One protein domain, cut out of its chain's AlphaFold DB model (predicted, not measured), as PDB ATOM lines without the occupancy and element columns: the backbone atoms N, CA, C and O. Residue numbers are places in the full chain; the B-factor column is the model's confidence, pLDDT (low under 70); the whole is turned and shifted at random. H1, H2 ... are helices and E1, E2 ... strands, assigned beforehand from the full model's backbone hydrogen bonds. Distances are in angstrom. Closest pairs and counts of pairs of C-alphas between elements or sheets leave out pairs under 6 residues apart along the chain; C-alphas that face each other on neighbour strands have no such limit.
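What this domain is: This is residues 47 to 54 and 66 to 97 of the 97 residues of an uncharacterized protein of Helicobacter pylori oki112 (UniProt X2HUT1). A two-stranded antiparallel hairpin, E1 and E2, makes one long end of a rod, and two short helices, H2 and H1, lie toward the other end. H2 follows E2 almost at once, while H1 is a separate piece of the printed part, across a cut, and is only just apart from H2. The printed part has 40 residues, with H1, E1, E2 and H2 in that order along the chain; the class is mixed, helices and strands. The whole is extended, with a radius of gyration of the C-alphas of 14.6 A and spans of 42 by 18 by 15 A.

How they stand to each other: The sheet has two strands, E1, residues 68 to 73, and E2, residues 79 to 84. They are antiparallel neighbours and a hairpin, with 151 degrees between their N-to-C directions. The C-alphas of Glu 71 and Tyr 81 face each other at 4.6 A, and so do those of Ile 68 and Ile 84 at 5.0 A. Across the pair, N 68 and O 84 are within hydrogen-bond range at 2.8 A, as are N 72 and O 80 at 2.9 A. A tight link of 2 residues leads from E2 to H2, residues 87 to 94. H2 and E1 are apart. H1, residues 47 to 52, is apart from E2; H1 and H2 are also apart, but only just, with their closest C-alphas at 8.3 A. In both helices every O i to N i+4 pair is within hydrogen-bond range.

Where its parts are: E1 runs 16.6 A from its first C-alpha to its last, beginning at C-alpha 68 at (158.768, 219.564, 105.475). E2 runs 15.6 A, from Pro 79 to Ile 84. H2, the longest helix with 8 residues, measures 10.3 A and ends at C-alpha 94 at (161.612, 211.086, 120.850). H1 has 6 residues and measures 8.6 A, beginning at C-alpha 47 at (156.221, 220.141, 122.849).

The domain as a whole: The two C-alphas farthest apart, those of Gly 77 and Arg 97, are 43.3 A from each other. Residues 55 to 65 are cut out, and C-alphas 54 and 66 are 23.4 A apart across the cut; the link from H1 to E1 lies across it. Of the links that are printed whole, E1 to E2 and E2 to H2 are both tight. Residues 92 to 97, of which 92 to 94 belong to H2, stand free, and Arg 97 is the chain's last residue. The mean pLDDT of the printed part is 90.1, and the model's confidence is low, under 70, at residues 96 to 97.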
ATOM      1  N   TYR A  47     155.939 220.842 121.594       95.00
ATOM      2  CA  TYR A  47     156.221 220.141 122.849       95.00
ATOM      3  C   TYR A  47     155.150 220.412 123.917       95.00
ATOM      4  O   TYR A  47     154.688 219.472 124.567       95.00
ATOM      5  N   ARG A  48     154.727 221.674 124.101       95.38
ATOM      6  CA  ARG A  48     153.651 222.026 125.048       95.38
ATOM      7  C   ARG A  48     152.344 221.326 124.686       95.38
ATOM      8  O   ARG A  48     151.716 220.742 125.565       95.38
ATOM      9  N   TYR A  49     151.977 221.325 123.405       94.62
ATOM     10  CA  TYR A  49     150.806 220.603 122.917       94.62
ATOM     11  C   TYR A  49     150.893 219.107 123.248       94.62
ATOM     12  O   TYR A  49     149.995 218.571 123.894       94.62
ATOM     13  N   CYS A  50     151.997 218.443 122.902       92.69
ATOM     14  CA  CYS A  50     152.208 217.026 123.196       92.69
ATOM     15  C   CYS A  50     152.191 216.717 124.701       92.69
ATOM     16  O   CYS A  50     151.617 215.716 125.120       92.69
ATOM     17  N   LYS A  51     152.778 217.586 125.534       91.38
ATOM     18  CA  LYS A  51     152.779 217.438 126.997       91.38
ATOM     19  C   LYS A  51     151.376 217.557 127.597       91.38
ATOM     20  O   LYS A  51     151.104 216.892 128.592       91.38
ATOM     21  N   ASN A  52     150.513 218.387 127.017       92.44
ATOM     22  CA  ASN A  52     149.130 218.560 127.470       92.44
ATOM     23  C   ASN A  52     148.186 217.480 126.912       92.44
ATOM     24  O   ASN A  52     147.062 217.354 127.374       92.44
ATOM     25  N   ASN A  53     148.640 216.702 125.926       89.81
ATOM     26  CA  ASN A  53     147.861 215.676 125.237       89.81
ATOM     27  C   ASN A  53     148.585 214.317 125.281       89.81
ATOM     28  O   ASN A  53     148.693 213.640 124.259       89.81
ATOM     29  N   LYS A  54     149.132 213.925 126.440       79.38
ATOM     30  CA  LYS A  54     149.979 212.718 126.567       79.38
ATOM     31  C   LYS A  54     149.274 211.424 126.172       79.38
ATOM     32  O   LYS A  54     149.934 210.521 125.654       79.38
ATOM     33  N   GLN A  66     156.811 212.193 105.293       93.38
ATOM     34  CA  GLN A  66     157.635 213.108 104.510       93.38
ATOM     35  C   GLN A  66     158.149 214.250 105.388       93.38
ATOM     36  O   GLN A  66     157.463 214.688 106.320       93.38
ATOM     37  N   HIS A  67     159.356 214.720 105.081       93.88
ATOM     38  CA  HIS A  67     159.905 215.929 105.680       93.88
ATOM     39  C   HIS A  67     159.183 217.168 105.138       93.88
ATOM     40  O   HIS A  67     158.581 217.138 104.067       93.88
ATOM     41  N   ILE A  68     159.242 218.252 105.899       93.56
ATOM     42  CA  ILE A  68     158.768 219.564 105.475       93.56
ATOM     43  C   ILE A  68     159.962 220.290 104.859       93.56
ATOM     44  O   ILE A  68     160.985 220.471 105.523       93.56
ATOM     45  N   THR A  69     159.846 220.691 103.599       93.75
ATOM     46  CA  THR A  69     160.884 221.478 102.928       93.75
ATOM     47  C   THR A  69     160.778 222.931 103.358       93.75
ATOM     48  O   THR A  69     159.720 223.544 103.243       93.75
ATOM     49  N   TYR A  70     161.884 223.485 103.843       92.06
ATOM     50  CA  TYR A  70     162.021 224.906 104.134       92.06
ATOM     51  C   TYR A  70     163.133 225.496 103.279       92.06
ATOM     52  O   TYR A  70     164.253 224.990 103.280       92.06
ATOM     53  N   GLU A  71     162.826 226.561 102.551       92.56
ATOM     54  CA  GLU A  71     163.800 227.307 101.765       92.56
ATOM     55  C   GLU A  71     164.229 228.557 102.533       92.56
ATOM     56  O   GLU A  71     163.398 229.340 102.990       92.56
ATOM     57  N   GLY A  72     165.539 228.729 102.686       89.75
ATOM     58  CA  GLY A  72     166.140 229.923 103.266       89.75
ATOM     59  C   GLY A  72     167.275 230.440 102.391       89.75
ATOM     60  O   GLY A  72     167.929 229.672 101.685       89.75
ATOM     61  N   ILE A  73     167.533 231.742 102.455       90.50
ATOM     62  CA  ILE A  73     168.661 232.373 101.764       90.50
ATOM     63  C   ILE A  73     169.916 232.244 102.633       90.50
ATOM     64  O   ILE A  73     169.874 232.482 103.839       90.50
ATOM     65  N   ARG A  74     171.033 231.825 102.032       86.56
ATOM     66  CA  ARG A  74     172.350 231.819 102.689       86.56
ATOM     67  C   ARG A  74     172.890 233.243 102.791       86.56
ATOM     68  O   ARG A  74     172.539 234.087 101.978       86.56
ATOM     69  N   ASP A  75     173.873 233.449 103.658       87.88
ATOM     70  CA  ASP A  75     174.573 234.738 103.778       87.88
ATOM     71  C   ASP A  75     175.182 235.221 102.442       87.88
ATOM     72  O   ASP A  75     175.257 236.416 102.187       87.88
ATOM     73  N   ILE A  76     175.545 234.290 101.548       93.38
ATOM     74  CA  ILE A  76     176.047 234.566 100.186       93.38
ATOM     75  C   ILE A  76     174.939 234.814  99.137       93.38
ATOM     76  O   ILE A  76     175.214 234.793  97.941       93.38
ATOM     77  N   GLY A  77     173.676 234.948  99.547       92.50
ATOM     78  CA  GLY A  77     172.542 235.273  98.670       92.50
ATOM     79  C   GLY A  77     171.941 234.111  97.868       92.50
ATOM     80  O   GLY A  77     170.962 234.310  97.156       92.50
ATOM     81  N   THR A  78     172.472 232.889  97.976       94.81
ATOM     82  CA  THR A  78     171.936 231.718  97.254       94.81
ATOM     83  C   THR A  78     170.921 230.928  98.089       94.81
ATOM     84  O   THR A  78     171.122 230.782  99.301       94.81
ATOM     85  N   PRO A  79     169.857 230.364  97.482       93.69
ATOM     86  CA  PRO A  79     168.911 229.511  98.195       93.69
ATOM     87  C   PRO A  79     169.539 228.254  98.816       93.69
ATOM     88  O   PRO A  79     170.519 227.673  98.331       93.69
ATOM     89  N   ARG A  80     168.955 227.798  99.921       90.62
ATOM     90  CA  ARG A  80     169.250 226.520 100.572       90.62
ATOM     91  C   ARG A  80     167.953 225.880 101.037       90.62
ATOM     92  O   ARG A  80     167.184 226.491 101.771       90.62
ATOM     93  N   TYR A  81     167.788 224.610 100.690       92.31
ATOM     94  CA  TYR A  81     166.705 223.782 101.198       92.31
ATOM     95  C   TYR A  81     167.129 223.062 102.476       92.31
ATOM     96  O   TYR A  81     168.213 222.481 102.555       92.31
ATOM     97  N   PHE A  82     166.253 223.091 103.470       91.56
ATOM     98  CA  PHE A  82     166.351 222.343 104.713       91.56
ATOM     99  C   PHE A  82     165.206 221.336 104.787       91.56
ATOM    100  O   PHE A  82     164.047 221.678 104.551       91.56
ATOM    101  N   ALA A  83     165.535 220.101 105.159       93.00
ATOM    102  CA  ALA A  83     164.555 219.060 105.428       93.00
ATOM    103  C   ALA A  83     164.197 219.076 106.919       93.00
ATOM    104  O   ALA A  83     164.910 218.511 107.748       93.00
ATOM    105  N   ILE A  84     163.097 219.742 107.271       93.62
ATOM    106  CA  ILE A  84     162.589 219.764 108.644       93.62
ATOM    107  C   ILE A  84     161.856 218.440 108.909       93.62
ATOM    108  O   ILE A  84     160.977 218.063 108.125       93.62
ATOM    109  N   PRO A  85     162.166 217.717 110.000       93.25
ATOM    110  CA  PRO A  85     161.468 216.485 110.341       93.25
ATOM    111  C   PRO A  85     159.953 216.686 110.444       93.25
ATOM    112  O   PRO A  85     159.473 217.728 110.887       93.25
ATOM    113  N   ASN A  86     159.171 215.663 110.099       93.69
ATOM    114  CA  ASN A  86     157.738 215.700 110.369       93.69
ATOM    115  C   ASN A  86     157.494 215.717 111.893       93.69
ATOM    116  O   ASN A  86     157.997 214.815 112.572       93.69
ATOM    117  N   PRO A  87     156.693 216.652 112.441       92.94
ATOM    118  CA  PRO A  87     156.477 216.750 113.885       92.94
ATOM    119  C   PRO A  87     155.997 215.438 114.521       92.94
ATOM    120  O   PRO A  87     156.451 215.059 115.599       92.94
ATOM    121  N   LEU A  88     155.111 214.703 113.842       92.06
ATOM    122  CA  LEU A  88     154.541 213.459 114.365       92.06
ATOM    123  C   LEU A  88     155.546 212.306 114.334       92.06
ATOM    124  O   LEU A  88     155.632 211.533 115.288       92.06
ATOM    125  N   ALA A  89     156.325 212.209 113.256       92.06
ATOM    126  CA  ALA A  89     157.409 211.235 113.159       92.06
ATOM    127  C   ALA A  89     158.449 211.476 114.254       92.06
ATOM    128  O   ALA A  89     158.823 210.554 114.976       92.06
ATOM    129  N   TYR A  90     158.854 212.737 114.410       93.94
ATOM    130  CA  TYR A  90     159.867 213.142 115.369       93.94
ATOM    131  C   TYR A  90     159.398 212.939 116.814       93.94
ATOM    132  O   TYR A  90     160.152 212.415 117.629       93.94
ATOM    133  N   TYR A  91     158.132 213.235 117.128       93.25
ATOM    134  CA  TYR A  91     157.533 212.887 118.421       93.25
ATOM    135  C   TYR A  91     157.644 211.386 118.717       93.25
ATOM    136  O   TYR A  91     158.085 210.994 119.798       93.25
ATOM    137  N   ASN A  92     157.268 210.547 117.747       90.12
ATOM    138  CA  ASN A  92     157.305 209.093 117.893       90.12
ATOM    139  C   ASN A  92     158.734 208.557 118.064       90.12
ATOM    140  O   ASN A  92     158.913 207.544 118.729       90.12
ATOM    141  N   GLN A  93     159.732 209.237 117.494       90.19
ATOM    142  CA  GLN A  93     161.150 208.928 117.684       90.19
ATOM    143  C   GLN A  93     161.674 209.396 119.053       90.19
ATOM    144  O   GLN A  93     162.467 208.698 119.676       90.19
ATOM    145  N   CYS A  94     161.219 210.552 119.543       91.56
ATOM    146  CA  CYS A  94     161.612 211.086 120.850       91.56
ATOM    147  C   CYS A  94     161.008 210.304 122.022       91.56
ATOM    148  O   CYS A  94     161.569 210.322 123.119       91.56
ATOM    149  N   LYS A  95     159.860 209.643 121.821       84.94
ATOM    150  CA  LYS A  95     159.313 208.678 122.781       84.94
ATOM    151  C   LYS A  95     160.225 207.444 122.817       84.94
ATOM    152  O   LYS A  95     159.975 206.450 122.140       84.94
ATOM    153  N   ILE A  96     161.295 207.535 123.605       64.19
ATOM    154  CA  ILE A  96     162.123 206.392 123.996       64.19
ATOM    155  C   ILE A  96     161.217 205.431 124.774       64.19
ATOM    156  O   ILE A  96     160.457 205.867 125.643       64.19
ATOM    157  N   ARG A  97     161.238 204.163 124.363       52.97
ATOM    158  CA  ARG A  97     160.409 203.088 124.907       52.97
ATOM    159  C   ARG A  97     161.044 202.485 126.150       52.97
ATOM    160  O   ARG A  97     162.292 202.449 126.189       52.97
TER     161      ARG A  97